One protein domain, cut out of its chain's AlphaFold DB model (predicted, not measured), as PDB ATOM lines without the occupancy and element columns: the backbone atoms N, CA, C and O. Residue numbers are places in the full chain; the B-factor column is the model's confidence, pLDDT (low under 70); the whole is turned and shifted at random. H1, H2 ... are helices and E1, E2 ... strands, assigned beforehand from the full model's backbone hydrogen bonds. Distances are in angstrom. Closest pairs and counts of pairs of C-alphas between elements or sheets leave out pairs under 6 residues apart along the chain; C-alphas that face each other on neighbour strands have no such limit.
ATOM      1  N   ASP A 307     493.641 514.977 870.157       73.00
ATOM      2  CA  ASP A 307     492.484 515.603 869.523       73.00
ATOM      3  C   ASP A 307     491.276 514.652 869.530       73.00
ATOM      4  O   ASP A 307     490.186 515.044 869.958       73.00
ATOM      5  N   HIS A 308     491.469 513.373 869.190       74.06
ATOM      6  CA  HIS A 308     490.421 512.362 869.337       74.06
ATOM      7  C   HIS A 308     490.074 512.060 870.792       74.06
ATOM      8  O   HIS A 308     488.889 511.935 871.094       74.06
ATOM      9  N   THR A 309     491.043 512.026 871.709       85.00
ATOM     10  CA  THR A 309     490.747 511.893 873.144       85.00
ATOM     11  C   THR A 309     489.858 513.034 873.649       85.00
ATOM     12  O   THR A 309     488.889 512.779 874.368       85.00
ATOM     13  N   ILE A 310     490.096 514.285 873.225       79.50
ATOM     14  CA  ILE A 310     489.214 515.425 873.543       79.50
ATOM     15  C   ILE A 310     487.807 515.197 872.981       79.50
ATOM     16  O   ILE A 310     486.819 515.418 873.689       79.50
ATOM     17  N   LEU A 311     487.703 514.750 871.727       74.50
ATOM     18  CA  LEU A 311     486.418 514.484 871.078       74.50
ATOM     19  C   LEU A 311     485.652 513.360 871.786       74.50
ATOM     20  O   LEU A 311     484.486 513.542 872.125       74.50
ATOM     21  N   TRP A 312     486.297 512.230 872.069       84.75
ATOM     22  CA  TRP A 312     485.695 511.091 872.765       84.75
ATOM     23  C   TRP A 312     485.321 511.424 874.212       84.75
ATOM     24  O   TRP A 312     484.281 510.987 874.699       84.75
ATOM     25  N   ALA A 313     486.104 512.257 874.901       87.94
ATOM     26  CA  ALA A 313     485.720 512.780 876.208       87.94
ATOM     27  C   ALA A 313     484.458 513.652 876.099       87.94
ATOM     28  O   ALA A 313     483.527 513.513 876.895       87.94
ATOM     29  N   ALA A 314     484.370 514.510 875.082       81.44
ATOM     30  CA  ALA A 314     483.176 515.314 874.851       81.44
ATOM     31  C   ALA A 314     481.941 514.446 874.530       81.44
ATOM     32  O   ALA A 314     480.864 514.723 875.062       81.44
ATOM     33  N   THR A 315     482.073 513.371 873.736       81.50
ATOM     34  CA  THR A 315     480.932 512.493 873.395       81.50
ATOM     35  C   THR A 315     480.358 511.767 874.606       81.50
ATOM     36  O   THR A 315     479.147 511.555 874.670       81.50
ATOM     37  N   VAL A 316     481.190 511.440 875.599       91.31
ATOM     38  CA  VAL A 316     480.722 510.840 876.856       91.31
ATOM     39  C   VAL A 316     480.354 511.874 877.920       91.31
ATOM     40  O   VAL A 316     480.036 511.485 879.040       91.31
ATOM     41  N   GLY A 317     480.362 513.171 877.592       88.12
ATOM     42  CA  GLY A 317     479.813 514.254 878.414       88.12
ATOM     43  C   GLY A 317     480.802 514.989 879.324       88.12
ATOM     44  O   GLY A 317     480.361 515.641 880.270       88.12
ATOM     45  N   TYR A 318     482.116 514.903 879.089       93.06
ATOM     46  CA  TYR A 318     483.081 515.728 879.830       93.06
ATOM     47  C   TYR A 318     482.892 517.217 879.492       93.06
ATOM     48  O   TYR A 318     482.770 517.567 878.313       93.06
ATOM     49  N   PRO A 319     482.941 518.121 880.487       90.44
ATOM     50  CA  PRO A 319     483.053 519.551 880.231       90.44
ATOM     51  C   PRO A 319     484.315 519.886 879.413       90.44
ATOM     52  O   PRO A 319     485.331 519.198 879.553       90.44
ATOM     53  N   PRO A 320     484.314 520.970 878.608       80.00
ATOM     54  CA  PRO A 320     485.430 521.286 877.711       80.00
ATOM     55  C   PRO A 320     486.793 521.432 878.399       80.00
ATOM     56  O   PRO A 320     487.813 521.072 877.817       80.00
ATOM     57  N   GLU A 321     486.834 521.965 879.625       83.88
ATOM     58  CA  GLU A 321     488.077 522.078 880.400       83.88
ATOM     59  C   GLU A 321     488.645 520.700 880.757       83.88
ATOM     60  O   GLU A 321     489.826 520.443 880.524       83.88
ATOM     61  N   ALA A 322     487.799 519.791 881.245       87.31
ATOM     62  CA  ALA A 322     488.207 518.440 881.601       87.31
ATOM     63  C   ALA A 322     488.623 517.625 880.372       87.31
ATOM     64  O   ALA A 322     489.667 516.981 880.410       87.31
ATOM     65  N   ALA A 323     487.868 517.707 879.271       84.69
ATOM     66  CA  ALA A 323     488.209 517.034 878.017       84.69
ATOM     67  C   ALA A 323     489.596 517.457 877.503       84.69
ATOM     68  O   ALA A 323     490.423 516.603 877.184       84.69
ATOM     69  N   ARG A 324     489.892 518.768 877.506       81.25
ATOM     70  CA  ARG A 324     491.216 519.297 877.131       81.25
ATOM     71  C   ARG A 324     492.325 518.814 878.055       81.25
ATOM     72  O   ARG A 324     493.368 518.409 877.560       81.25
ATOM     73  N   ALA A 325     492.102 518.836 879.367       84.50
ATOM     74  CA  ALA A 325     493.106 518.391 880.332       84.50
ATOM     75  C   ALA A 325     493.456 516.903 880.165       84.50
ATOM     76  O   ALA A 325     494.624 516.538 880.281       84.50
ATOM     77  N   VAL A 326     492.461 516.061 879.866       94.19
ATOM     78  CA  VAL A 326     492.669 514.631 879.604       94.19
ATOM     79  C   VAL A 326     493.460 514.430 878.311       94.19
ATOM     80  O   VAL A 326     494.502 513.786 878.353       94.19
ATOM     81  N   GLY A 327     493.042 515.035 877.192       83.88
ATOM     82  CA  GLY A 327     493.767 514.888 875.921       83.88
ATOM     83  C   GLY A 327     495.191 515.448 875.957       83.88
ATOM     84  O   GLY A 327     496.103 514.857 875.396       83.88
ATOM     85  N   GLN A 328     495.428 516.555 876.668       84.38
ATOM     86  CA  GLN A 328     496.785 517.087 876.861       84.38
ATOM     87  C   GLN A 328     497.684 516.133 877.655       84.38
ATOM     88  O   GLN A 328     498.883 516.065 877.408       84.38
ATOM     89  N   ALA A 329     497.128 515.430 878.642       90.25
ATOM     90  CA  ALA A 329     497.894 514.506 879.468       90.25
ATOM     91  C   ALA A 329     498.136 513.146 878.799       90.25
ATOM     92  O   ALA A 329     499.117 512.488 879.144       90.25
ATOM     93  N   ASP A 330     497.258 512.749 877.880       90.69
ATOM     94  CA  ASP A 330     497.433 511.609 876.977       90.69
ATOM     95  C   ASP A 330     498.604 511.883 876.015       90.69
ATOM     96  O   ASP A 330     499.629 511.212 876.086       90.69
ATOM     97  N   ASP A 331     498.554 512.988 875.266       81.88
ATOM     98  CA  ASP A 331     499.631 513.440 874.363       81.88
ATOM     99  C   ASP A 331     500.990 513.642 875.062       81.88
ATOM    100  O   ASP A 331     502.055 513.369 874.510       81.88
ATOM    101  N   ALA A 332     500.983 514.084 876.324       82.50
ATOM    102  CA  ALA A 332     502.214 514.319 877.076       82.50
ATOM    103  C   ALA A 332     503.031 513.042 877.356       82.50
ATOM    104  O   ALA A 332     504.217 513.149 877.695       82.50
ATOM    105  N   VAL A 333     502.437 511.846 877.252       79.12
ATOM    106  CA  VAL A 333     503.122 510.576 877.551       79.12
ATOM    107  C   VAL A 333     504.300 510.334 876.613       79.12
ATOM    108  O   VAL A 333     505.373 509.988 877.113       79.12
ATOM    109  N   ASP A 334     504.166 510.680 875.329       68.38
ATOM    110  CA  ASP A 334     505.230 510.589 874.313       68.38
ATOM    111  C   ASP A 334     506.530 511.303 874.708       68.38
ATOM    112  O   ASP A 334     507.621 510.988 874.223       68.38
ATOM    113  N   ARG A 335     506.441 512.285 875.611       68.94
ATOM    114  CA  ARG A 335     507.588 513.090 876.056       68.94
ATOM    115  C   ARG A 335     507.989 512.801 877.489       68.94
ATOM    116  O   ARG A 335     509.179 512.794 877.795       68.94
ATOM    117  N   LEU A 336     507.019 512.555 878.367       72.94
ATOM    118  CA  LEU A 336     507.270 512.269 879.780       72.94
ATOM    119  C   LEU A 336     507.838 510.867 880.000       72.94
ATOM    120  O   LEU A 336     508.622 510.666 880.931       72.94
ATOM    121  N   PHE A 337     507.464 509.918 879.143       67.69
ATOM    122  CA  PHE A 337     507.844 508.516 879.260       67.69
ATOM    123  C   PHE A 337     508.591 508.001 878.022       67.69
ATOM    124  O   PHE A 337     508.785 506.804 877.893       67.69
ATOM    125  N   GLY A 338     509.139 508.902 877.203       56.41
ATOM    126  CA  GLY A 338     510.077 508.589 876.125       56.41
ATOM    127  C   GLY A 338     509.407 508.125 874.829       56.41
ATOM    128  O   GLY A 338     508.698 507.136 874.814       56.41
ATOM    129  N   SER A 339     509.718 508.811 873.730       56.16
ATOM    130  CA  SER A 339     509.099 508.601 872.417       56.16
ATOM    131  C   SER A 339     509.299 507.193 871.834       56.16
ATOM    132  O   SER A 339     510.368 506.589 871.969       56.16
ATOM    133  N   THR A 340     508.324 506.749 871.033       49.69
ATOM    134  CA  THR A 340     508.408 505.602 870.103       49.69
ATOM    135  C   THR A 340     509.636 505.636 869.178       49.69
ATOM    136  O   THR A 340     510.123 504.592 868.744       49.69
ATOM    137  N   SER A 341     510.202 506.822 868.924       41.38
ATOM    138  CA  SER A 341     511.375 507.021 868.061       41.38
ATOM    139  C   SER A 341     512.707 506.602 868.702       41.38
ATOM    140  O   SER A 341     513.667 506.318 867.984       41.38
ATOM    141  N   TYR A 342     512.794 506.547 870.039       42.19
ATOM    142  CA  TYR A 342     514.028 506.217 870.763       42.19
ATOM    143  C   TYR A 342     513.763 505.220 871.894       42.19
ATOM    144  O   TYR A 342     513.364 505.577 873.000       42.19
ATOM    145  N   VAL A 343     514.055 503.944 871.631       47.78
ATOM    146  CA  VAL A 343     513.807 502.835 872.560       47.78
ATOM    147  C   VAL A 343     514.859 502.804 873.686       47.78
ATOM    148  O   VAL A 343     515.815 502.029 873.639       47.78
ATOM    149  N   PHE A 344     514.694 503.651 874.708       48.56
ATOM    150  CA  PHE A 344     515.456 503.584 875.963       48.56
ATOM    151  C   PHE A 344     514.559 503.153 877.137       48.56
ATOM    152  O   PHE A 344     513.497 503.721 877.389       48.56
ATOM    153  N   GLU A 345     515.000 502.141 877.883       51.28
ATOM    154  CA  GLU A 345     514.377 501.736 879.151       51.28
ATOM    155  C   GLU A 345     514.534 502.856 880.199       51.28
ATOM    156  O   GLU A 345     515.600 503.478 880.248       51.28
ATOM    157  N   PRO A 346     513.539 503.120 881.070       58.47
ATOM    158  CA  PRO A 346     512.315 502.344 881.307       58.47
ATOM    159  C   PRO A 346     511.056 502.888 880.605       58.47
ATOM    160  O   PRO A 346     509.981 502.322 880.754       58.47
ATOM    161  N   GLY A 347     511.155 503.991 879.864       65.75
ATOM    162  CA  GLY A 347     509.998 504.700 879.313       65.75
ATOM    163  C   GLY A 347     509.145 503.899 878.318       65.75
ATOM    164  O   GLY A 347     507.921 503.986 878.284       65.75
ATOM    165  N   THR A 348     509.783 502.982 877.594       68.56
ATOM    166  CA  THR A 348     509.147 502.221 876.507       68.56
ATOM    167  C   THR A 348     508.008 501.288 876.936       68.56
ATOM    168  O   THR A 348     507.301 500.780 876.075       68.56
ATOM    169  N   MET A 349     507.796 501.072 878.238       77.62
ATOM    170  CA  MET A 349     506.664 500.301 878.772       77.62
ATOM    171  C   MET A 349     505.292 500.952 878.540       77.62
ATOM    172  O   MET A 349     504.283 500.255 878.640       77.62
ATOM    173  N   TYR A 350     505.255 502.260 878.257       78.56
ATOM    174  CA  TYR A 350     504.031 502.979 877.887       78.56
ATOM    175  C   TYR A 350     503.679 502.806 876.409       78.56
ATOM    176  O   TYR A 350     502.514 502.916 876.064       78.56
ATOM    177  N   HIS A 351     504.654 502.452 875.572       73.69
ATOM    178  CA  HIS A 351     504.496 502.436 874.116       73.69
ATOM    179  C   HIS A 351     504.590 501.028 873.512       73.69
ATOM    180  O   HIS A 351     503.991 500.724 872.485       73.69
ATOM    181  N   PHE A 352     505.287 500.103 874.180       74.25
ATOM    182  CA  PHE A 352     505.495 498.732 873.706       74.25
ATOM    183  C   PHE A 352     505.315 497.707 874.814       74.25
ATOM    184  O   PHE A 352     505.499 498.003 876.000       74.25
ATOM    185  N   ASP A 353     505.050 496.462 874.418       77.88
ATOM    186  CA  ASP A 353     505.059 495.357 875.364       77.88
ATOM    187  C   ASP A 353     506.495 494.972 875.779       77.88
ATOM    188  O   ASP A 353     507.300 494.433 875.008       77.88
ATOM    189  N   ARG A 354     506.810 495.227 877.050       75.94
ATOM    190  CA  ARG A 354     508.065 494.863 877.721       75.94
ATOM    191  C   ARG A 354     507.885 493.745 878.745       75.94
ATOM    192  O   ARG A 354     508.859 493.408 879.426       75.94
ATOM    193  N   SER A 355     506.699 493.136 878.816       74.38
ATOM    194  CA  SER A 355     506.276 492.168 879.833       74.38
ATOM    195  C   SER A 355     507.322 491.087 880.098       74.38
ATOM    196  O   SER A 355     507.902 491.020 881.181       74.38
ATOM    197  N   LEU A 356     507.690 490.334 879.067       69.06
ATOM    198  CA  LEU A 356     508.648 489.229 879.156       69.06
ATOM    199  C   LEU A 356     510.043 489.659 879.591       69.06
ATOM    200  O   LEU A 356     510.749 488.931 880.283       69.06
ATOM    201  N   SER A 357     510.450 490.853 879.178       64.94
ATOM    202  CA  SER A 357     511.780 491.370 879.470       64.94
ATOM    203  C   SER A 357     511.958 491.835 880.904       64.94
ATOM    204  O   SER A 357     513.071 491.864 881.424       64.94
ATOM    205  N   MET A 358     510.835 492.176 881.523       69.19
ATOM    206  CA  MET A 358     510.742 492.654 882.888       69.19
ATOM    207  C   MET A 358     510.197 491.576 883.836       69.19
ATOM    208  O   MET A 358     510.039 491.839 885.024       69.19
ATOM    209  N   GLY A 359     509.926 490.366 883.332       72.69
ATOM    210  CA  GLY A 359     509.388 489.255 884.117       72.69
ATOM    211  C   GLY A 359     507.903 489.386 884.470       72.69
ATOM    212  O   GLY A 359     507.445 488.730 885.403       72.69
ATOM    213  N   TYR A 360     507.146 490.219 883.752       77.75
ATOM    214  CA  TYR A 360     505.698 490.340 883.903       77.75
ATOM    215  C   TYR A 360     504.948 489.352 883.004       77.75
ATOM    216  O   TYR A 360     505.381 489.028 881.901       77.75
ATOM    217  N   SER A 361     503.781 488.903 883.471       79.56
ATOM    218  CA  SER A 361     502.877 488.003 882.740       79.56
ATOM    219  C   SER A 361     501.799 488.733 881.930       79.56
ATOM    220  O   SER A 361     500.941 488.084 881.339       79.56
ATOM    221  N   LYS A 362     501.787 490.068 881.966       85.56
ATOM    222  CA  LYS A 362     500.788 490.931 881.331       85.56
ATOM    223  C   LYS A 362     501.493 492.024 880.541       85.56
ATOM    224  O   LYS A 362     502.534 492.496 880.989       85.56
ATOM    225  N   ASP A 363     500.898 492.417 879.416       89.69
ATOM    226  CA  ASP A 363     501.380 493.517 878.582       89.69
ATOM    227  C   ASP A 363     501.616 494.774 879.424       89.69
ATOM    228  O   ASP A 363     500.723 495.232 880.150       89.69
ATOM    229  N   THR A 364     502.827 495.322 879.348       86.75
ATOM    230  CA  THR A 364     503.212 496.455 880.194       86.75
ATOM    231  C   THR A 364     502.390 497.705 879.930       86.75
ATOM    232  O   THR A 364     502.138 498.457 880.870       86.75
ATOM    233  N   ARG A 365     501.898 497.898 878.704       89.31
ATOM    234  CA  ARG A 365     501.033 499.030 878.366       89.31
ATOM    235  C   ARG A 365     499.694 498.926 879.082       89.31
ATOM    236  O   ARG A 365     499.261 499.866 879.741       89.31
ATOM    237  N   LEU A 366     499.080 497.741 879.056       94.12
ATOM    238  CA  LEU A 366     497.831 497.487 879.780       94.12
ATOM    239  C   LEU A 366     498.020 497.626 881.295       94.12
ATOM    240  O   LEU A 366     497.152 498.162 881.980       94.12
ATOM    241  N   MET A 367     499.170 497.195 881.827       93.56
ATOM    242  CA  MET A 367     499.507 497.414 883.239       93.56
ATOM    243  C   MET A 367     499.606 498.905 883.580       93.56
ATOM    244  O   MET A 367     499.092 499.326 884.615       93.56
ATOM    245  N   LYS A 368     500.248 499.709 882.723       92.94
ATOM    246  CA  LYS A 368     500.367 501.159 882.925       92.94
ATOM    247  C   LYS A 368     499.041 501.882 882.787       92.94
ATOM    248  O   LYS A 368     498.742 502.723 883.632       92.94
ATOM    249  N   SER A 369     498.224 501.499 881.813       95.56
ATOM    250  CA  SER A 369     496.859 502.004 881.690       95.56
ATOM    251  C   SER A 369     496.075 501.790 882.991       95.56
ATOM    252  O   SER A 369     495.548 502.738 883.574       95.56
ATOM    253  N   GLU A 370     496.093 500.572 883.538       96.50
ATOM    254  CA  GLU A 370     495.396 500.254 884.789       96.50
ATOM    255  C   GLU A 370     495.977 500.972 886.013       96.50
ATOM    256  O   GLU A 370     495.226 501.434 886.876       96.50
ATOM    257  N   GLU A 371     497.306 501.087 886.096       95.31
ATOM    258  CA  GLU A 371     497.991 501.802 887.174       95.31
ATOM    259  C   GLU A 371     497.528 503.264 887.244       95.31
ATOM    260  O   GLU A 371     497.143 503.750 888.313       95.31
ATOM    261  N   HIS A 372     497.535 503.955 886.105       97.62
ATOM    262  CA  HIS A 372     497.149 505.359 886.010       97.62
ATOM    263  C   HIS A 372     495.640 505.560 886.172       97.62
ATOM    264  O   HIS A 372     495.217 506.467 886.891       97.62
ATOM    265  N   LEU A 373     494.811 504.660 885.636       98.12
ATOM    266  CA  LEU A 373     493.363 504.708 885.852       98.12
ATOM    267  C   LEU A 373     493.004 504.531 887.337       98.12
ATOM    268  O   LEU A 373     492.112 505.208 887.854       98.12
ATOM    269  N   SER A 374     493.719 503.657 888.051       97.94
ATOM    270  CA  SER A 374     493.554 503.472 889.497       97.94
ATOM    271  C   SER A 374     493.930 504.732 890.284       97.94
ATOM    272  O   SER A 374     493.179 505.160 891.165       97.94
ATOM    273  N   LYS A 375     495.041 505.393 889.922       98.00
ATOM    274  CA  LYS A 375     495.444 506.683 890.513       98.00
ATOM    275  C   LYS A 375     494.420 507.780 890.241       98.00
ATOM    276  O   LYS A 375     494.038 508.486 891.171       98.00
ATOM    277  N   ALA A 376     493.931 507.886 889.005       98.19
ATOM    278  CA  ALA A 376     492.895 508.843 888.635       98.19
ATOM    279  C   ALA A 376     491.646 508.662 889.509       98.19
ATOM    280  O   ALA A 376     491.122 509.634 890.054       98.19
ATOM    281  N   ARG A 377     491.193 507.410 889.690       98.44
ATOM    282  CA  ARG A 377     490.045 507.078 890.550       98.44
ATOM    283  C   ARG A 377     490.311 507.503 891.991       98.44
ATOM    284  O   ARG A 377     489.520 508.264 892.542       98.44
ATOM    285  N   ALA A 378     491.450 507.098 892.555       97.88
ATOM    286  CA  ALA A 378     491.842 507.424 893.925       97.88
ATOM    287  C   ALA A 378     491.895 508.937 894.191       97.88
ATOM    288  O   ALA A 378     491.516 509.376 895.276       97.88
ATOM    289  N   LEU A 379     492.318 509.743 893.214       98.19
ATOM    290  CA  LEU A 379     492.375 511.207 893.321       98.19
ATOM    291  C   LEU A 379     490.998 511.878 893.392       98.19
ATOM    292  O   LEU A 379     490.915 513.030 893.817       98.19
ATOM    293  N   CYS A 380     489.930 511.165 893.037       97.50
ATOM    294  CA  CYS A 380     488.555 511.625 893.205       97.50
ATOM    295  C   CYS A 380     487.784 510.881 894.304       97.50
ATOM    296  O   CYS A 380     486.645 511.239 894.576       97.50
ATOM    297  N   THR A 381     488.352 509.854 894.942       97.06
ATOM    298  CA  THR A 381     487.630 509.043 895.931       97.06
ATOM    299  C   THR A 381     487.501 509.762 897.278       97.06
ATOM    300  O   THR A 381     488.453 509.839 898.060       97.06
ATOM    301  N   ILE A 382     486.278 510.167 897.626       93.56
ATOM    302  CA  ILE A 382     486.009 510.891 898.879       93.56
ATOM    303  C   ILE A 382     486.285 510.052 900.137       93.56
ATOM    304  O   ILE A 382     486.716 510.583 901.158       93.56
ATOM    305  N   ALA A 383     486.095 508.728 900.066       91.44
ATOM    306  CA  ALA A 383     486.281 507.813 901.199       91.44
ATOM    307  C   ALA A 383     487.725 507.773 901.732       91.44
ATOM    308  O   ALA A 383     487.946 507.370 902.871       91.44
ATOM    309  N   ILE A 384     488.697 508.203 900.922       90.06
ATOM    310  CA  ILE A 384     490.109 508.334 901.310       90.06
ATOM    311  C   ILE A 384     490.558 509.803 901.396       90.06
ATOM    312  O   ILE A 384     491.752 510.076 901.448       90.06
ATOM    313  N   GLY A 385     489.607 510.744 901.434       90.50
ATOM    314  CA  GLY A 385     489.862 512.172 901.640       90.50
ATOM    315  C   GLY A 385     490.328 512.941 900.402       90.50
ATOM    316  O   GLY A 385     490.830 514.053 900.555       90.50
ATOM    317  N   ASN A 386     490.174 512.384 899.197       95.38
ATOM    318  CA  ASN A 386     490.634 513.008 897.956       95.38
ATOM    319  C   ASN A 386     489.482 513.627 897.151       95.38
ATOM    320  O   ASN A 386     488.407 513.043 897.035       95.38
ATOM    321  N   ASP A 387     489.744 514.794 896.557       96.56
ATOM    322  CA  ASP A 387     488.839 515.500 895.639       96.56
ATOM    323  C   ASP A 387     489.644 516.431 894.705       96.56
ATOM    324  O   ASP A 387     489.487 517.652 894.707       96.56
ATOM    325  N   ASN A 388     490.619 515.869 893.977       97.88
ATOM    326  CA  ASN A 388     491.566 516.615 893.143       97.88
ATOM    327  C   ASN A 388     491.328 516.364 891.639       97.88
ATOM    328  O   ASN A 388     492.018 515.536 891.032       97.88
ATOM    329  N   PRO A 389     490.391 517.096 891.008       97.12
ATOM    330  CA  PRO A 389     489.997 516.848 889.622       97.12
ATOM    331  C   PRO A 389     491.117 517.042 888.599       97.12
ATOM    332  O   PRO A 389     491.216 516.279 887.643       97.12
ATOM    333  N   LYS A 390     491.984 518.045 888.787       94.94
ATOM    334  CA  LYS A 390     493.043 518.358 887.811       94.94
ATOM    335  C   LYS A 390     494.123 517.283 887.784       94.94
ATOM    336  O   LYS A 390     494.557 516.877 886.709       94.94
ATOM    337  N   ALA A 391     494.529 516.789 888.956       96.44
ATOM    338  CA  ALA A 391     495.451 515.662 889.035       96.44
ATOM    339  C   ALA A 391     494.803 514.380 888.488       96.44
ATOM    340  O   ALA A 391     495.449 513.642 887.751       96.44
ATOM    341  N   ALA A 392     493.521 514.150 888.789       98.06
ATOM    342  CA  ALA A 392     492.791 512.994 888.280       98.06
ATOM    343  C   ALA A 392     492.672 513.005 886.747       98.06
ATOM    344  O   ALA A 392     492.883 511.975 886.118       98.06
ATOM    345  N   ALA A 393     492.406 514.165 886.136       96.56
ATOM    346  CA  ALA A 393     492.346 514.315 884.681       96.56
ATOM    347  C   ALA A 393     493.699 514.023 884.018       96.56
ATOM    348  O   ALA A 393     493.740 513.392 882.964       96.56
ATOM    349  N   LYS A 394     494.799 514.430 884.667       95.75
ATOM    350  CA  LYS A 394     496.149 514.125 884.195       95.75
ATOM    351  C   LYS A 394     496.418 512.620 884.202       95.75
ATOM    352  O   LYS A 394     496.817 512.068 883.186       95.75
ATOM    353  N   GLU A 395     496.159 511.958 885.326       98.00
ATOM    354  CA  GLU A 395     496.325 510.503 885.442       98.00
ATOM    355  C   GLU A 395     495.399 509.745 884.477       98.00
ATOM    356  O   GLU A 395     495.808 508.747 883.898       98.00
ATOM    357  N   LEU A 396     494.181 510.241 884.242       98.31
ATOM    358  CA  LEU A 396     493.256 509.648 883.276       98.31
ATOM    359  C   LEU A 396     493.780 509.743 881.836       98.31
ATOM    360  O   LEU A 396     493.728 508.748 881.123       98.31
ATOM    361  N   GLY A 397     494.309 510.898 881.421       95.81
ATOM    362  CA  GLY A 397     494.947 511.036 880.107       95.81
ATOM    363  C   GLY A 397     496.152 510.109 879.962       95.81
ATOM    364  O   GLY A 397     496.234 509.331 879.019       95.81
ATOM    365  N   THR A 398     497.028 510.079 880.972       95.25
ATOM    366  CA  THR A 398     498.181 509.164 881.003       95.25
ATOM    367  C   THR A 398     497.778 507.682 880.985       95.25
ATOM    368  O   THR A 398     498.550 506.847 880.522       95.25
ATOM    369  N   ALA A 399     496.577 507.328 881.454       97.31
ATOM    370  CA  ALA A 399     496.052 505.968 881.377       97.31
ATOM    371  C   ALA A 399     495.583 505.574 879.967       97.31
ATOM    372  O   ALA A 399     495.648 504.394 879.616       97.31
ATOM    373  N   LEU A 400     495.093 506.534 879.178       95.75
ATOM    374  CA  LEU A 400     494.582 506.292 877.827       95.75
ATOM    375  C   LEU A 400     495.711 506.039 876.835       95.75
ATOM    376  O   LEU A 400     495.607 505.110 876.041       95.75
ATOM    377  N   HIS A 401     496.813 506.774 876.948       90.75
ATOM    378  CA  HIS A 401     497.932 506.664 876.019       90.75
ATOM    379  C   HIS A 401     498.442 505.225 875.798       90.75
ATOM    380  O   HIS A 401     498.345 504.720 874.681       90.75
ATOM    381  N   PRO A 402     498.890 504.481 876.834       89.56
ATOM    382  CA  PRO A 402     499.375 503.120 876.628       89.56
ATOM    383  C   PRO A 402     498.280 502.162 876.134       89.56
ATOM    384  O   PRO A 402     498.566 501.179 875.455       89.56
ATOM    385  N   LEU A 403     497.009 502.433 876.445       91.19
ATOM    386  CA  LEU A 403     495.887 501.649 875.928       91.19
ATOM    387  C   LEU A 403     495.697 501.860 874.419       91.19
ATOM    388  O   LEU A 403     495.403 500.909 873.698       91.19
ATOM    389  N   GLN A 404     495.890 503.086 873.939       88.44
ATOM    390  CA  GLN A 404     495.829 503.429 872.520       88.44
ATOM    391  C   GLN A 404     497.043 502.862 871.766       88.44
ATOM    392  O   GLN A 404     496.869 502.242 870.716       88.44
ATOM    393  N   ASP A 405     498.237 502.926 872.359       81.69
ATOM    394  CA  ASP A 405     499.472 502.334 871.820       81.69
ATOM    395  C   ASP A 405     499.445 500.807 871.784       81.69
ATOM    396  O   ASP A 405     500.042 500.168 870.912       81.69
ATOM    397  N   TRP A 406     498.703 500.187 872.699       88.38
ATOM    398  CA  TRP A 406     498.418 498.757 872.644       88.38
ATOM    399  C   TRP A 406     497.620 498.369 871.392       88.38
ATOM    400  O   TRP A 406     497.848 497.300 870.815       88.38
ATOM    401  N   VAL A 407     496.721 499.243 870.929       86.31
ATOM    402  CA  VAL A 407     495.999 499.047 869.666       86.31
ATOM    403  C   VAL A 407     496.882 499.378 868.469       86.31
ATOM    404  O   VAL A 407     496.940 498.600 867.514       86.31
ATOM    405  N   ALA A 408     497.569 500.519 868.512       74.94
ATOM    406  CA  ALA A 408     498.347 501.024 867.390       74.94
ATOM    407  C   ALA A 408     499.521 500.102 867.043       74.94
ATOM    408  O   ALA A 408     499.679 499.695 865.889       74.94
ATOM    409  N   HIS A 409     500.294 499.713 868.056       74.38
ATOM    410  CA  HIS A 409     501.521 498.952 867.863       74.38
ATOM    411  C   HIS A 409     501.331 497.444 867.993       74.38
ATOM    412  O   HIS A 409     502.217 496.709 867.570       74.38
ATOM    413  N   GLY A 410     500.206 496.958 868.536       80.56
ATOM    414  CA  GLY A 410     499.974 495.519 868.706       80.56
ATOM    415  C   GLY A 410     501.184 494.836 869.349       80.56
ATOM    416  O   GLY A 410     501.676 495.315 870.368       80.56
ATOM    417  N   ASP A 411     501.706 493.784 868.724       82.00
ATOM    418  CA  ASP A 411     502.860 493.024 869.220       82.00
ATOM    419  C   ASP A 411     504.196 493.442 868.567       82.00
ATOM    420  O   ASP A 411     505.209 492.759 868.743       82.00
ATOM    421  N   HIS A 412     504.228 494.563 867.829       72.50
ATOM    422  CA  HIS A 412     505.485 495.118 867.314       72.50
ATOM    423  C   HIS A 412     506.466 495.370 868.454       72.50
ATOM    424  O   HIS A 412     506.108 495.847 869.536       72.50
ATOM    425  N   ASN A 413     507.737 495.083 868.196       64.94
ATOM    426  CA  ASN A 413     508.836 495.256 869.136       64.94
ATOM    427  C   ASN A 413     508.687 494.438 870.439       64.94
ATOM    428  O   ASN A 413     509.400 494.697 871.418       64.94
ATOM    429  N   MET A 414     507.799 493.435 870.480       68.38
ATOM    430  CA  MET A 414     507.678 492.526 871.621       68.38
ATOM    431  C   MET A 414     508.992 491.750 871.780       68.38
ATOM    432  O   MET A 414     509.477 491.089 870.860       68.38
ATOM    433  N   ARG A 415     509.616 491.803 872.966       62.44
ATOM    434  CA  ARG A 415     510.992 491.295 873.197       62.44
ATOM    435  C   ARG A 415     511.123 489.754 873.182       62.44
ATOM    436  O   ARG A 415     512.117 489.224 873.678       62.44
ATOM    437  N   LEU A 416     510.146 489.043 872.614       51.16
ATOM    438  CA  LEU A 416     509.999 487.583 872.568       51.16
ATOM    439  C   LEU A 416     511.181 486.830 871.937       51.16
ATOM    440  O   LEU A 416     511.342 485.647 872.220       51.16
ATOM    441  N   LEU A 417     512.003 487.471 871.099       51.38
ATOM    442  CA  LEU A 417     512.926 486.749 870.210       51.38
ATOM    443  C   LEU A 417     514.426 487.055 870.394       51.38
ATOM    444  O   LEU A 417     515.241 486.625 869.588       51.38
ATOM    445  N   GLY A 418     514.824 487.719 871.482       47.59
ATOM    446  CA  GLY A 418     516.245 487.885 871.821       47.59
ATOM    447  C   GLY A 418     516.934 489.079 871.137       47.59
ATOM    448  O   GLY A 418     517.356 489.032 869.992       47.59
ATOM    449  N   SER A 419     517.118 490.140 871.927       42.66
ATOM    450  CA  SER A 419     518.008 491.301 871.728       42.66
ATOM    451  C   SER A 419     517.893 492.120 870.430       42.66
ATOM    452  O   SER A 419     518.777 492.082 869.581       42.66
ATOM    453  N   PHE A 420     516.932 493.043 870.390       49.41
ATOM    454  CA  PHE A 420     517.110 494.307 869.672       49.41
ATOM    455  C   PHE A 420     518.079 495.184 870.485       49.41
ATOM    456  O   PHE A 420     517.676 495.814 871.463       49.41
ATOM    457  N   ARG A 421     519.382 495.192 870.172       42.41
ATOM    458  CA  ARG A 421     520.286 496.222 870.718       42.41
ATOM    459  C   ARG A 421     520.503 497.318 869.685       42.41
ATOM    460  O   ARG A 421     521.185 497.098 868.698       42.41
ATOM    461  N   LEU A 422     519.937 498.485 869.990       41.16
ATOM    462  CA  LEU A 422     520.383 499.834 869.633       41.16
ATOM    463  C   LEU A 422     521.107 499.964 868.280       41.16
ATOM    464  O   LEU A 422     522.320 500.152 868.242       41.16
ATOM    465  N   HIS A 423     520.344 500.010 867.184       37.38
ATOM    466  CA  HIS A 423     520.666 501.013 866.173       37.38
ATOM    467  C   HIS A 423     519.755 502.223 866.439       37.38
ATOM    468  O   HIS A 423     518.539 502.093 866.304       37.38
ATOM    469  N   PRO A 424     520.297 503.374 866.874       37.22
ATOM    470  CA  PRO A 424     519.538 504.465 867.497       37.22
ATOM    471  C   PRO A 424     518.700 505.300 866.516       37.22
ATOM    472  O   PRO A 424     518.484 506.474 866.784       37.22
ATOM    473  N   ALA A 425     518.289 504.754 865.366       36.56
ATOM    474  CA  ALA A 425     517.792 505.616 864.302       36.56
ATOM    475  C   ALA A 425     516.561 505.146 863.507       36.56
ATOM    476  O   ALA A 425     515.753 506.007 863.213       36.56
ATOM    477  N   PHE A 426     516.336 503.870 863.156       44.56
ATOM    478  CA  PHE A 426     515.335 503.602 862.094       44.56
ATOM    479  C   PHE A 426     514.681 502.211 862.137       44.56
ATOM    480  O   PHE A 426     514.836 501.433 861.202       44.56
ATOM    481  N   MET A 427     513.963 501.862 863.211       42.78
ATOM    482  CA  MET A 427     513.330 500.529 863.314       42.78
ATOM    483  C   MET A 427     511.802 500.547 863.396       42.78
ATOM    484  O   MET A 427     511.189 499.601 862.921       42.78
ATOM    485  N   HIS A 428     511.176 501.600 863.932       43.78
ATOM    486  CA  HIS A 428     509.730 501.582 864.225       43.78
ATOM    487  C   HIS A 428     508.839 501.500 862.977       43.78
ATOM    488  O   HIS A 428     507.677 501.145 863.092       43.78
ATOM    489  N   ASN A 429     509.370 501.773 861.777       44.56
ATOM    490  CA  ASN A 429     508.535 501.928 860.585       44.56
ATOM    491  C   ASN A 429     509.164 501.508 859.239       44.56
ATOM    492  O   ASN A 429     508.539 501.676 858.195       44.56
ATOM    493  N   TYR A 430     510.401 500.999 859.216       37.72
ATOM    494  CA  TYR A 430     511.194 500.975 857.974       37.72
ATOM    495  C   TYR A 430     510.935 499.761 857.056       37.72
ATOM    496  O   TYR A 430     511.373 499.768 855.908       37.72
ATOM    497  N   MET A 431     510.245 498.709 857.523       40.22
ATOM    498  CA  MET A 431     510.110 497.451 856.760       40.22
ATOM    499  C   MET A 431     508.676 496.943 856.541       40.22
ATOM    500  O   MET A 431     508.512 495.784 856.173       40.22
ATOM    501  N   SER A 432     507.633 497.776 856.678       39.09
ATOM    502  CA  SER A 432     506.316 497.385 856.143       39.09
ATOM    503  C   SER A 432     506.364 497.435 854.598       39.09
ATOM    504  O   SER A 432     506.685 498.490 854.047       39.09
ATOM    505  N   PRO A 433     506.075 496.339 853.864       34.56
ATOM    506  CA  PRO A 433     506.234 496.252 852.406       34.56
ATOM    507  C   PRO A 433     505.299 497.168 851.610       34.56
ATOM    508  O   PRO A 433     505.420 497.266 850.388       34.56
ATOM    509  N   ALA A 434     504.360 497.842 852.269       35.19
ATOM    510  CA  ALA A 434     503.474 498.793 851.630       35.19
ATOM    511  C   ALA A 434     504.179 500.156 851.484       35.19
ATOM    512  O   ALA A 434     504.147 500.981 852.376       35.19
ATOM    513  N   ASN A 435     504.787 500.440 850.332       37.03
ATOM    514  CA  ASN A 435     504.965 501.813 849.821       37.03
ATOM    515  C   ASN A 435     505.775 502.851 850.643       37.03
ATOM    516  O   ASN A 435     505.502 504.045 850.547       37.03
ATOM    517  N   GLY A 436     506.826 502.460 851.370       37.97
ATOM    518  CA  GLY A 436     507.918 503.394 851.712       37.97
ATOM    519  C   GLY A 436     507.561 504.601 852.599       37.97
ATOM    520  O   GLY A 436     508.257 505.610 852.540       37.97
ATOM    521  N   SER A 437     506.501 504.514 853.408       41.59
ATOM    522  CA  SER A 437     506.184 505.500 854.452       41.59
ATOM    523  C   SER A 437     506.599 504.995 855.835       41.59
ATOM    524  O   SER A 437     506.337 503.859 856.215       41.59
ATOM    525  N   GLU A 438     507.231 505.865 856.618       44.94
ATOM    526  CA  GLU A 438     507.724 505.565 857.959       44.94
ATOM    527  C   GLU A 438     506.646 505.760 859.055       44.94
ATOM    528  O   GLU A 438     507.006 506.185 860.144       44.94
ATOM    529  N   ARG A 439     505.337 505.537 858.818       53.06
ATOM    530  CA  ARG A 439     504.272 505.811 859.831       53.06
ATOM    531  C   ARG A 439     503.052 504.867 859.811       53.06
ATOM    532  O   ARG A 439     501.948 505.259 860.176       53.06
ATOM    533  N   PHE A 440     503.193 503.630 859.336       56.59
ATOM    534  CA  PHE A 440     502.042 502.724 859.149       56.59
ATOM    535  C   PHE A 440     501.366 502.232 860.448       56.59
ATOM    536  O   PHE A 440     500.134 502.277 860.513       56.59
ATOM    537  N   PRO A 441     502.105 501.815 861.496       57.16
ATOM    538  CA  PRO A 441     501.521 501.477 862.797       57.16
ATOM    539  C   PRO A 441     500.865 502.676 863.489       57.16
ATOM    540  O   PRO A 441     499.944 502.487 864.276       57.16
ATOM    541  N   ASP A 442     501.285 503.896 863.158       58.00
ATOM    542  CA  ASP A 442     500.782 505.134 863.766       58.00
ATOM    543  C   ASP A 442     499.575 505.694 862.998       58.00
ATOM    544  O   ASP A 442     498.848 506.553 863.491       58.00
ATOM    545  N   ASN A 443     499.314 505.183 861.789       64.50
ATOM    546  CA  ASN A 443     498.124 505.525 861.025       64.50
ATOM    547  C   ASN A 443     496.927 504.692 861.533       64.50
ATOM    548  O   ASN A 443     496.933 503.462 861.395       64.50
ATOM    549  N   PRO A 444     495.891 505.322 862.116       58.38
ATOM    550  CA  PRO A 444     494.736 504.617 862.671       58.38
ATOM    551  C   PRO A 444     493.767 504.093 861.596       58.38
ATOM    552  O   PRO A 444     492.873 503.313 861.912       58.38
ATOM    553  N   LEU A 445     493.940 504.502 860.334       60.09
ATOM    554  CA  LEU A 445     493.080 504.148 859.195       60.09
ATOM    555  C   LEU A 445     493.551 502.891 858.460       60.09
ATOM    556  O   LEU A 445     493.106 502.593 857.348       60.09
ATOM    557  N   LEU A 446     494.496 502.178 859.066       65.31
ATOM    558  CA  LEU A 446     495.100 500.989 858.510       65.31
ATOM    559  C   LEU A 446     494.945 499.821 859.466       65.31
ATOM    560  O   LEU A 446     495.351 499.893 860.625       65.31
ATOM    561  N   ASP A 447     494.455 498.710 858.940       77.56
ATOM    562  CA  ASP A 447     494.363 497.445 859.647       77.56
ATOM    563  C   ASP A 447     495.456 496.494 859.162       77.56
ATOM    564  O   ASP A 447     495.726 496.401 857.961       77.56
ATOM    565  N   ALA A 448     496.042 495.732 860.084       83.31
ATOM    566  CA  ALA A 448     496.907 494.619 859.736       83.31
ATOM    567  C   ALA A 448     496.099 493.549 858.979       83.31
ATOM    568  O   ALA A 448     495.034 493.096 859.423       83.31
ATOM    569  N   VAL A 449     496.599 493.149 857.814       87.75
ATOM    570  CA  VAL A 449     495.978 492.145 856.951       87.75
ATOM    571  C   VAL A 449     495.882 490.822 857.713       87.75
ATOM    572  O   VAL A 449     496.837 490.366 858.330       87.75
ATOM    573  N   GLY A 450     494.700 490.203 857.693       90.38
ATOM    574  CA  GLY A 450     494.440 488.950 858.411       90.38
ATOM    575  C   GLY A 450     494.167 489.100 859.913       90.38
ATOM    576  O   GLY A 450     493.770 488.123 860.544       90.38
ATOM    577  N   SER A 451     494.303 490.301 860.487       91.75
ATOM    578  CA  SER A 451     493.942 490.550 861.886       91.75
ATOM    579  C   SER A 451     492.434 490.731 862.024       91.75
ATOM    580  O   SER A 451     491.824 491.414 861.202       91.75
ATOM    581  N   SER A 452     491.803 490.132 863.041       91.75
ATOM    582  CA  SER A 452     490.354 490.247 863.267       91.75
ATOM    583  C   SER A 452     489.949 491.614 863.814       91.75
ATOM    584  O   SER A 452     488.905 492.135 863.426       91.75
ATOM    585  N   ASP A 453     490.790 492.203 864.663       89.94
ATOM    586  CA  ASP A 453     490.592 493.508 865.305       89.94
ATOM    587  C   ASP A 453     491.462 494.619 864.680       89.94
ATOM    588  O   ASP A 453     491.487 495.753 865.148       89.94
ATOM    589  N   GLY A 454     492.169 494.280 863.596       84.50
ATOM    590  CA  GLY A 454     493.036 495.176 862.840       84.50
ATOM    591  C   GLY A 454     494.417 495.385 863.459       84.50
ATOM    592  O   GLY A 454     495.283 495.952 862.793       84.50
ATOM    593  N   ARG A 455     494.678 494.920 864.688       89.12
ATOM    594  CA  ARG A 455     495.980 495.103 865.346       89.12
ATOM    595  C   ARG A 455     497.062 494.220 864.720       89.12
ATOM    596  O   ARG A 455     496.760 493.087 864.334       89.12
ATOM    597  N   PRO A 456     498.321 494.681 864.656       79.62
ATOM    598  CA  PRO A 456     499.451 493.866 864.218       79.62
ATOM    599  C   PRO A 456     499.882 492.906 865.340       79.62
ATOM    600  O   PRO A 456     500.823 493.172 866.083       79.62
ATOM    601  N   THR A 457     499.150 491.810 865.521       88.81
ATOM    602  CA  THR A 457     499.475 490.774 866.515       88.81
ATOM    603  C   THR A 457     500.494 489.770 865.978       88.81
ATOM    604  O   THR A 457     500.686 489.651 864.768       88.81
ATOM    605  N   LEU A 458     501.097 488.961 866.854       85.00
ATOM    606  CA  LEU A 458     502.063 487.917 866.483       85.00
ATOM    607  C   LEU A 458     501.580 486.988 865.361       85.00
ATOM    608  O   LEU A 458     502.396 486.482 864.601       85.00
ATOM    609  N   SER A 459     500.270 486.751 865.243       87.69
ATOM    610  CA  SER A 459     499.706 485.888 864.195       87.69
ATOM    611  C   SER A 459     499.756 486.487 862.786       87.69
ATOM    612  O   SER A 459     499.590 485.748 861.821       87.69
ATOM    613  N   VAL A 460     499.936 487.804 862.671       87.38
ATOM    614  CA  VAL A 460     499.981 488.543 861.396       87.38
ATOM    615  C   VAL A 460     501.298 489.294 861.195       87.38
ATOM    616  O   VAL A 460     501.491 489.929 860.160       87.38
ATOM    617  N   LEU A 461     502.197 489.227 862.181       82.31
ATOM    618  CA  LEU A 461     503.545 489.761 862.083       82.31
ATOM    619  C   LEU A 461     504.457 488.791 861.340       82.31
ATOM    620  O   LEU A 461     504.486 487.583 861.585       82.31
ATOM    621  N   HIS A 462     505.257 489.366 860.460       77.19
ATOM    622  CA  HIS A 462     506.357 488.712 859.787       77.19
ATOM    623  C   HIS A 462     507.658 489.037 860.510       77.19
ATOM    624  O   HIS A 462     507.802 490.116 861.079       77.19
ATOM    625  N   PHE A 463     508.619 488.116 860.449       75.44
ATOM    626  CA  PHE A 463     509.924 488.278 861.085       75.44
ATOM    627  C   PHE A 463     511.040 487.898 860.118       75.44
ATOM    628  O   PHE A 463     510.980 486.849 859.472       75.44
ATOM    629  N   VAL A 464     512.096 488.708 860.056       69.62
ATOM    630  CA  VAL A 464     513.310 488.387 859.293       69.62
ATOM    631  C   VAL A 464     514.558 488.614 860.134       69.62
ATOM    632  O   VAL A 464     514.667 489.588 860.877       69.62
ATOM    633  N   THR A 465     515.520 487.703 860.017       66.75
ATOM    634  CA  THR A 465     516.855 487.851 860.601       66.75
ATOM    635  C   THR A 465     517.792 488.473 859.571       66.75
ATOM    636  O   THR A 465     517.874 488.014 858.432       66.75
ATOM    637  N   HIS A 466     518.513 489.532 859.942       58.12
ATOM    638  CA  HIS A 466     519.402 490.212 858.999       58.12
ATOM    639  C   HIS A 466     520.804 489.574 858.972       58.12
ATOM    640  O   HIS A 466     521.483 489.550 860.003       58.12
ATOM    641  N   PRO A 467     521.286 489.098 857.807       54.47
ATOM    642  CA  PRO A 467     522.486 488.261 857.723       54.47
ATOM    643  C   PRO A 467     523.821 489.025 857.814       54.47
ATOM    644  O   PRO A 467     524.854 488.398 858.023       54.47
ATOM    645  N   LEU A 468     523.839 490.356 857.652       55.28
ATOM    646  CA  LEU A 468     525.089 491.144 857.578       55.28
ATOM    647  C   LEU A 468     525.661 491.590 858.935       55.28
ATOM    648  O   LEU A 468     526.696 492.255 858.962       55.28
ATOM    649  N   PHE A 469     525.027 491.241 860.054       53.16
ATOM    650  CA  PHE A 469     525.514 491.612 861.380       53.16
ATOM    651  C   PHE A 469     525.802 490.352 862.211       53.16
ATOM    652  O   PHE A 469     524.871 489.588 862.483       53.16
ATOM    653  N   PRO A 470     527.068 490.091 862.599       48.62
ATOM    654  CA  PRO A 470     527.397 488.954 863.455       48.62
ATOM    655  C   PRO A 470     526.727 489.107 864.832       48.62
ATOM    656  O   PRO A 470     526.368 490.222 865.211       48.62
ATOM    657  N   PRO A 471     526.538 488.002 865.579       50.66
ATOM    658  CA  PRO A 471     525.679 487.966 866.754       50.66
ATOM    659  C   PRO A 471     525.936 489.095 867.774       50.66
ATOM    660  O   PRO A 471     527.095 489.414 868.057       50.66
ATOM    661  N   PRO A 472     524.865 489.641 868.383       51.47
ATOM    662  CA  PRO A 472     523.485 489.154 868.289       51.47
ATOM    663  C   PRO A 472     522.794 489.561 866.974       51.47
ATOM    664  O   PRO A 472     522.853 490.712 866.556       51.47
ATOM    665  N   THR A 473     522.161 488.588 866.314       56.31
ATOM    666  CA  THR A 473     521.396 488.748 865.068       56.31
ATOM    667  C   THR A 473     520.243 489.725 865.269       56.31
ATOM    668  O   THR A 473     519.420 489.517 866.156       56.31
ATOM    669  N   TYR A 474     520.159 490.757 864.430       59.16
ATOM    670  CA  TYR A 474     519.014 491.667 864.414       59.16
ATOM    671  C   TYR A 474     517.804 490.953 863.816       59.16
ATOM    672  O   TYR A 474     517.884 490.408 862.709       59.16
ATOM    673  N   ILE A 475     516.705 490.963 864.558       62.69
ATOM    674  CA  ILE A 475     515.387 490.552 864.083       62.69
ATOM    675  C   ILE A 475     514.661 491.828 863.671       62.69
ATOM    676  O   ILE A 475     514.803 492.847 864.336       62.69
ATOM    677  N   PHE A 476     513.944 491.787 862.560       66.44
ATOM    678  CA  PHE A 476     513.053 492.850 862.111       66.44
ATOM    679  C   PHE A 476     511.651 492.264 862.049       66.44
ATOM    680  O   PHE A 476     511.494 491.139 861.566       66.44
ATOM    681  N   ASP A 477     510.668 493.009 862.538       68.88
ATOM    682  CA  ASP A 477     509.254 492.676 862.463       68.88
ATOM    683  C   ASP A 477     508.496 493.665 861.577       68.88
ATOM    684  O   ASP A 477     508.869 494.830 861.432       68.88
ATOM    685  N   TRP A 478     507.447 493.179 860.920       70.56
ATOM    686  CA  TRP A 478     506.511 494.030 860.194       70.56
ATOM    687  C   TRP A 478     505.148 493.354 860.056       70.56
ATOM    688  O   TRP A 478     505.034 492.135 860.146       70.56
ATOM    689  N   ALA A 479     504.114 494.145 859.776       74.31
ATOM    690  CA  ALA A 479     502.819 493.656 859.315       74.31
ATOM    691  C   ALA A 479     502.533 494.218 857.920       74.31
ATOM    692  O   ALA A 479     503.006 495.308 857.567       74.31
ATOM    693  N   ASP A 480     501.743 493.484 857.143       80.81
ATOM    694  CA  ASP A 480     501.104 494.029 855.950       80.81
ATOM    695  C   ASP A 480     499.862 494.808 856.379       80.81
ATOM    696  O   ASP A 480     499.061 494.307 857.170       80.81
ATOM    697  N   TYR A 481     499.692 496.025 855.866       72.88
ATOM    698  CA  TYR A 481     498.561 496.888 856.201       72.88
ATOM    699  C   TYR A 481     497.663 497.125 854.986       72.88
ATOM    700  O   TYR A 481     498.134 497.254 853.857       72.88
ATOM    701  N   GLN A 482     496.360 497.224 855.237       75.38
ATOM    702  CA  GLN A 482     495.344 497.632 854.268       75.38
ATOM    703  C   GLN A 482     494.461 498.723 854.875       75.38
ATOM    704  O   GLN A 482     494.336 498.802 856.095       75.38
ATOM    705  N   LEU A 483     493.812 499.530 854.032       67.50
ATOM    706  CA  LEU A 483     492.790 500.470 854.499       67.50
ATOM    707  C   LEU A 483     491.727 499.730 855.312       67.50
ATOM    708  O   LEU A 483     491.228 498.670 854.908       67.50
ATOM    709  N   GLY A 484     491.410 500.278 856.478       58.84
ATOM    710  CA  GLY A 484     490.487 499.661 857.409       58.84
ATOM    711  C   GLY A 484     490.357 500.462 858.696       58.84
ATOM    712  O   GLY A 484     491.299 501.095 859.156       58.84
ATOM    713  N   LEU A 485     489.153 500.456 859.264       67.00
ATOM    714  CA  LEU A 485     488.821 501.249 860.448       67.00
ATOM    715  C   LEU A 485     488.746 500.403 861.722       67.00
ATOM    716  O   LEU A 485     488.325 500.922 862.751       67.00
ATOM    717  N   ARG A 486     489.099 499.110 861.694       79.38
ATOM    718  CA  ARG A 486     488.910 498.233 862.863       79.38
ATOM    719  C   ARG A 486     489.798 498.661 864.023       79.38
ATOM    720  O   ARG A 486     489.302 498.721 865.145       79.38
ATOM    721  N   ARG A 487     491.043 499.068 863.751       79.19
ATOM    722  CA  ARG A 487     491.917 499.681 864.762       79.19
ATOM    723  C   ARG A 487     491.338 500.971 865.324       79.19
ATOM    724  O   ARG A 487     491.227 501.082 866.536       79.19
ATOM    725  N   LEU A 488     490.920 501.913 864.475       72.00
ATOM    726  CA  LEU A 488     490.320 503.170 864.941       72.00
ATOM    727  C   LEU A 488     489.065 502.932 865.793       72.00
ATOM    728  O   LEU A 488     488.912 503.555 866.843       72.00
ATOM    729  N   VAL A 489     488.186 502.022 865.364       75.12
ATOM    730  CA  VAL A 489     486.977 501.644 866.107       75.12
ATOM    731  C   VAL A 489     487.351 501.028 867.450       75.12
ATOM    732  O   VAL A 489     486.816 501.461 868.465       75.12
ATOM    733  N   LEU A 490     488.312 500.101 867.488       84.31
ATOM    734  CA  LEU A 490     488.779 499.499 868.735       84.31
ATOM    735  C   LEU A 490     489.383 500.547 869.683       84.31
ATOM    736  O   LEU A 490     489.046 500.570 870.867       84.31
ATOM    737  N   THR A 491     490.233 501.445 869.178       82.69
ATOM    738  CA  THR A 491     490.821 502.542 869.961       82.69
ATOM    739  C   THR A 491     489.738 503.457 870.532       82.69
ATOM    740  O   THR A 491     489.786 503.807 871.715       82.69
ATOM    741  N   MET A 492     488.738 503.813 869.717       82.94
ATOM    742  CA  MET A 492     487.593 504.612 870.145       82.94
ATOM    743  C   MET A 492     486.792 503.888 871.226       82.94
ATOM    744  O   MET A 492     486.533 504.478 872.268       82.94
ATOM    745  N   GLU A 493     486.404 502.630 871.007       87.81
ATOM    746  CA  GLU A 493     485.593 501.849 871.946       87.81
ATOM    747  C   GLU A 493     486.283 501.716 873.306       87.81
ATOM    748  O   GLU A 493     485.666 501.978 874.339       87.81
ATOM    749  N   LEU A 494     487.581 501.397 873.316       92.44
ATOM    750  CA  LEU A 494     488.374 501.291 874.540       92.44
ATOM    751  C   LEU A 494     488.509 502.636 875.263       92.44
ATOM    752  O   LEU A 494     488.329 502.703 876.483       92.44
ATOM    753  N   SER A 495     488.780 503.713 874.522       92.62
ATOM    754  CA  SER A 495     488.929 505.055 875.095       92.62
ATOM    755  C   SER A 495     487.604 505.571 875.658       92.62
ATOM    756  O   SER A 495     487.540 505.995 876.810       92.62
ATOM    757  N   VAL A 496     486.519 505.463 874.886       91.81
ATOM    758  CA  VAL A 496     485.153 505.841 875.284       91.81
ATOM    759  C   VAL A 496     484.691 505.022 876.488       91.81
ATOM    760  O   VAL A 496     484.141 505.600 877.427       91.81
ATOM    761  N   SER A 497     484.942 503.708 876.505       97.50
ATOM    762  CA  SER A 497     484.610 502.851 877.651       97.50
ATOM    763  C   SER A 497     485.353 503.305 878.903       97.50
ATOM    764  O   SER A 497     484.728 503.555 879.931       97.50
ATOM    765  N   THR A 498     486.667 503.521 878.803       98.00
ATOM    766  CA  THR A 498     487.507 503.972 879.927       98.00
ATOM    767  C   THR A 498     487.052 505.330 880.466       98.00
ATOM    768  O   THR A 498     486.875 505.504 881.676       98.00
ATOM    769  N   LEU A 499     486.799 506.291 879.572       98.25
ATOM    770  CA  LEU A 499     486.307 507.624 879.914       98.25
ATOM    771  C   LEU A 499     484.924 507.565 880.580       98.25
ATOM    772  O   LEU A 499     484.698 508.256 881.576       98.25
ATOM    773  N   SER A 500     484.013 506.742 880.057       98.00
ATOM    774  CA  SER A 500     482.655 506.550 880.583       98.00
ATOM    775  C   SER A 500     482.666 505.880 881.960       98.00
ATOM    776  O   SER A 500     482.032 506.367 882.902       98.00
ATOM    777  N   GLU A 501     483.455 504.817 882.124       98.00
ATOM    778  CA  GLU A 501     483.648 504.136 883.405       98.00
ATOM    779  C   GLU A 501     484.220 505.076 884.464       98.00
ATOM    780  O   GLU A 501     483.763 505.070 885.610       98.00
ATOM    781  N   PHE A 502     485.197 505.910 884.098       98.50
ATOM    782  CA  PHE A 502     485.751 506.901 885.011       98.50
ATOM    783  C   PHE A 502     484.704 507.939 885.438       98.50
ATOM    784  O   PHE A 502     484.565 508.199 886.633       98.50
ATOM    785  N   ARG A 503     483.902 508.481 884.508       97.38
ATOM    786  CA  ARG A 503     482.798 509.398 884.863       97.38
ATOM    787  C   ARG A 503     481.797 508.745 885.803       97.38
ATOM    788  O   ARG A 503     481.427 509.346 886.806       97.38
ATOM    789  N   SER A 504     481.380 507.516 885.498       98.06
ATOM    790  CA  SER A 504     480.456 506.747 886.339       98.06
ATOM    791  C   SER A 504     481.023 506.535 887.748       98.06
ATOM    792  O   SER A 504     480.335 506.742 888.756       98.06
ATOM    793  N   TYR A 505     482.321 506.225 887.831       98.38
ATOM    794  CA  TYR A 505     483.044 506.125 889.093       98.38
ATOM    795  C   TYR A 505     483.016 507.448 889.870       98.38
ATOM    796  O   TYR A 505     482.648 507.448 891.043       98.38
ATOM    797  N   VAL A 506     483.343 508.579 889.234       98.06
ATOM    798  CA  VAL A 506     483.302 509.905 889.877       98.06
ATOM    799  C   VAL A 506     481.878 510.285 890.298       98.06
ATOM    800  O   VAL A 506     481.684 510.811 891.390       98.06
ATOM    801  N   GLY A 507     480.853 509.967 889.508       97.50
ATOM    802  CA  GLY A 507     479.458 510.208 889.896       97.50
ATOM    803  C   GLY A 507     479.082 509.481 891.195       97.50
ATOM    804  O   GLY A 507     478.375 510.028 892.046       97.50
ATOM    805  N   THR A 508     479.629 508.282 891.395       97.69
ATOM    806  CA  THR A 508     479.332 507.434 892.559       97.69
ATOM    807  C   THR A 508     480.204 507.764 893.774       97.69
ATOM    808  O   THR A 508     479.688 507.935 894.876       97.69
ATOM    809  N   TYR A 509     481.521 507.870 893.583       97.50
ATOM    810  CA  TYR A 509     482.522 507.940 894.659       97.50
ATOM    811  C   TYR A 509     483.247 509.291 894.751       97.50
ATOM    812  O   TYR A 509     484.053 509.490 895.663       97.50
ATOM    813  N   GLY A 510     482.977 510.194 893.804       96.50
ATOM    814  CA  GLY A 510     483.591 511.512 893.674       96.50
ATOM    815  C   GLY A 510     483.240 512.479 894.799       96.50
ATOM    816  O   GLY A 510     482.094 512.511 895.258       96.50
ATOM    817  N   GLY A 511     484.200 513.319 895.185       95.44
ATOM    818  CA  GLY A 511     483.915 514.561 895.905       95.44
ATOM    819  C   GLY A 511     483.258 515.625 895.010       95.44
ATOM    820  O   GLY A 511     483.066 515.424 893.807       95.44
ATOM    821  N   CYS A 512     482.852 516.749 895.604       96.75
ATOM    822  CA  CYS A 512     482.116 517.802 894.900       96.75
ATOM    823  C   CYS A 512     482.923 518.413 893.746       96.75
ATOM    824  O   CYS A 512     482.364 518.609 892.668       96.75
ATOM    825  N   LEU A 513     484.223 518.659 893.942       97.56
ATOM    826  CA  LEU A 513     485.081 519.274 892.925       97.56
ATOM    827  C   LEU A 513     485.265 518.345 891.725       97.56
ATOM    828  O   LEU A 513     485.167 518.785 890.581       97.56
ATOM    829  N   CYS A 514     485.490 517.051 891.964       97.94
ATOM    830  CA  CYS A 514     485.559 516.061 890.896       97.94
ATOM    831  C   CYS A 514     484.228 515.924 890.150       97.94
ATOM    832  O   CYS A 514     484.227 515.876 888.918       97.94
ATOM    833  N   LYS A 515     483.090 515.896 890.853       98.06
ATOM    834  CA  LYS A 515     481.775 515.789 890.201       98.06
ATOM    835  C   LYS A 515     481.474 516.974 889.292       98.06
ATOM    836  O   LYS A 515     481.046 516.764 888.158       98.06
ATOM    837  N   GLU A 516     481.746 518.189 889.761       97.56
ATOM    838  CA  GLU A 516     481.589 519.412 888.973       97.56
ATOM    839  C   GLU A 516     482.522 519.404 887.752       97.56
ATOM    840  O   GLU A 516     482.066 519.526 886.615       97.56
ATOM    841  N   TYR A 517     483.820 519.163 887.967       97.31
ATOM    842  CA  TYR A 517     484.833 519.219 886.911       97.31
ATOM    843  C   TYR A 517     484.600 518.189 885.799       97.31
ATOM    844  O   TYR A 517     484.779 518.495 884.622       97.31
ATOM    845  N   PHE A 518     484.166 516.973 886.147       97.62
ATOM    846  CA  PHE A 518     483.871 515.906 885.182       97.62
ATOM    847  C   PHE A 518     482.400 515.884 884.716       97.62
ATOM    848  O   PHE A 518     482.006 515.013 883.931       97.62
ATOM    849  N   GLY A 519     481.589 516.859 885.144       95.12
ATOM    850  CA  GLY A 519     480.218 517.089 884.676       95.12
ATOM    851  C   GLY A 519     479.201 516.024 885.100       95.12
ATOM    852  O   GLY A 519     478.266 515.749 884.350       95.12
TER     853      GLY A 519
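Overview. This is residues 307 to 519 of the 521 residues of an uncharacterized protein of Verrucomicrobia subdivision 3 bacterium (UniProt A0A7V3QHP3). Three long helices, H6, H7 and H8, make an up-and-down bundle with H7 at its core, and a helical hairpin of H1 and H2 packs on H7 and H8. At one end of the bundle lie two small two-stranded sheets, E2 with E3 and E1 with E4, together with the long loop of residues 410 to 445; short H9 lies at the other end. The printed part has 213 residues, with nine named helices and four named strands in the order H1 H2 H3 H4 H5 H6 H7 E1 E2 E3 E4 H8 H9. Both sheets are antiparallel, and the class is mostly helix, with helices holding 101 and strands 16 of the 117 residues in named elements. The whole is compact, with a radius of gyration of the C-alphas of 18.6 A, yet elongated in outline, spanning 63 by 34 by 26 A.

Along the chain. The longest strands are E2, residues 461 to 465, 13.5 A long, and E3, residues 475 to 479, 13.8 A long. E1 is residues 446 to 448 and E4 is residues 481 to 483. H8, the longest helix, is residues 486 to 509 and measures 33.9 A, from C-alpha 486 at (488.910, 498.233, 862.863) to C-alpha 509 at (482.522, 507.940, 894.659). H7 is residues 389 to 409, 30.4 A, and H6 is residues 364 to 380, 24.8 A. H1, residues 307 to 315, begins at C-alpha 307 at (492.484, 515.603, 869.523), and H2 is residues 320 to 331, 16.6 A. The short helices are H3, residues 333 to 336, H4, residues 347 to 350, H5, residues 355 to 358, and H9, residues 512 to 517.

Arrangement. E2 and E3 form a hairpin, antiparallel at 154 degrees, with N 462 and O 478 within hydrogen-bond range at 2.8 A. E3 runs on into E4 across a break of 1 residue, at 19 degrees. E4 is antiparallel to E1 at 139 degrees, with N 447 and O 482 at 2.8 A. The closest C-alphas of E1 and H8 are those of Asp 447 and Arg 487, 6.1 A apart. H8 touches H7, closest at C-alphas Thr 491 and Gln 404, 5.7 A, at a shallow tilt of 24 degrees, opposite ways. H7 is the hub, touching five helices. H6 and H7 form a helical hairpin at a shallow tilt of 17 degrees, closest at C-alphas Ser 369 and Ala 399, 4.1 A. H2 touches H7 at a steep tilt of 47 degrees, closest at C-alphas Asp 330 and Gly 397, 4.0 A. H1 touches H8 with residues 492 to 499 of H8 alone, closest at C-alphas Trp 312 and Val 496, 5.8 A. H4 touches H6, closest at C-alphas Tyr 350 and Arg 365, 5.0 A. H3 and H7 are close but not clearly touching, as are H5 and H6, with closest C-alphas 6.2 A and 5.3 A apart. H9 and H7 only just touch, with 3 pairs of C-alphas within 8 A, closest at Cys 514 and Pro 389, 4.7 A. Every O i to N i+4 pair is within hydrogen-bond range in H1, H2, H8 and H9, against 12 of 13 in H6 and 15 of 17 in H7; H3, H4 and H5 are too short for such a pair.

Size, cuts and confidence. The two C-alphas farthest apart, those of Leu 468 and Cys 512, are 62.9 A from each other. The printed part has no cut. The links H7 to E1, 36 residues, and E1 to E2, 12 residues, are long. The mean pLDDT of the printed part is 77.2, and 68 residues are under 70, among them residues 337 to 348, 413 to 446 and 464 to 477.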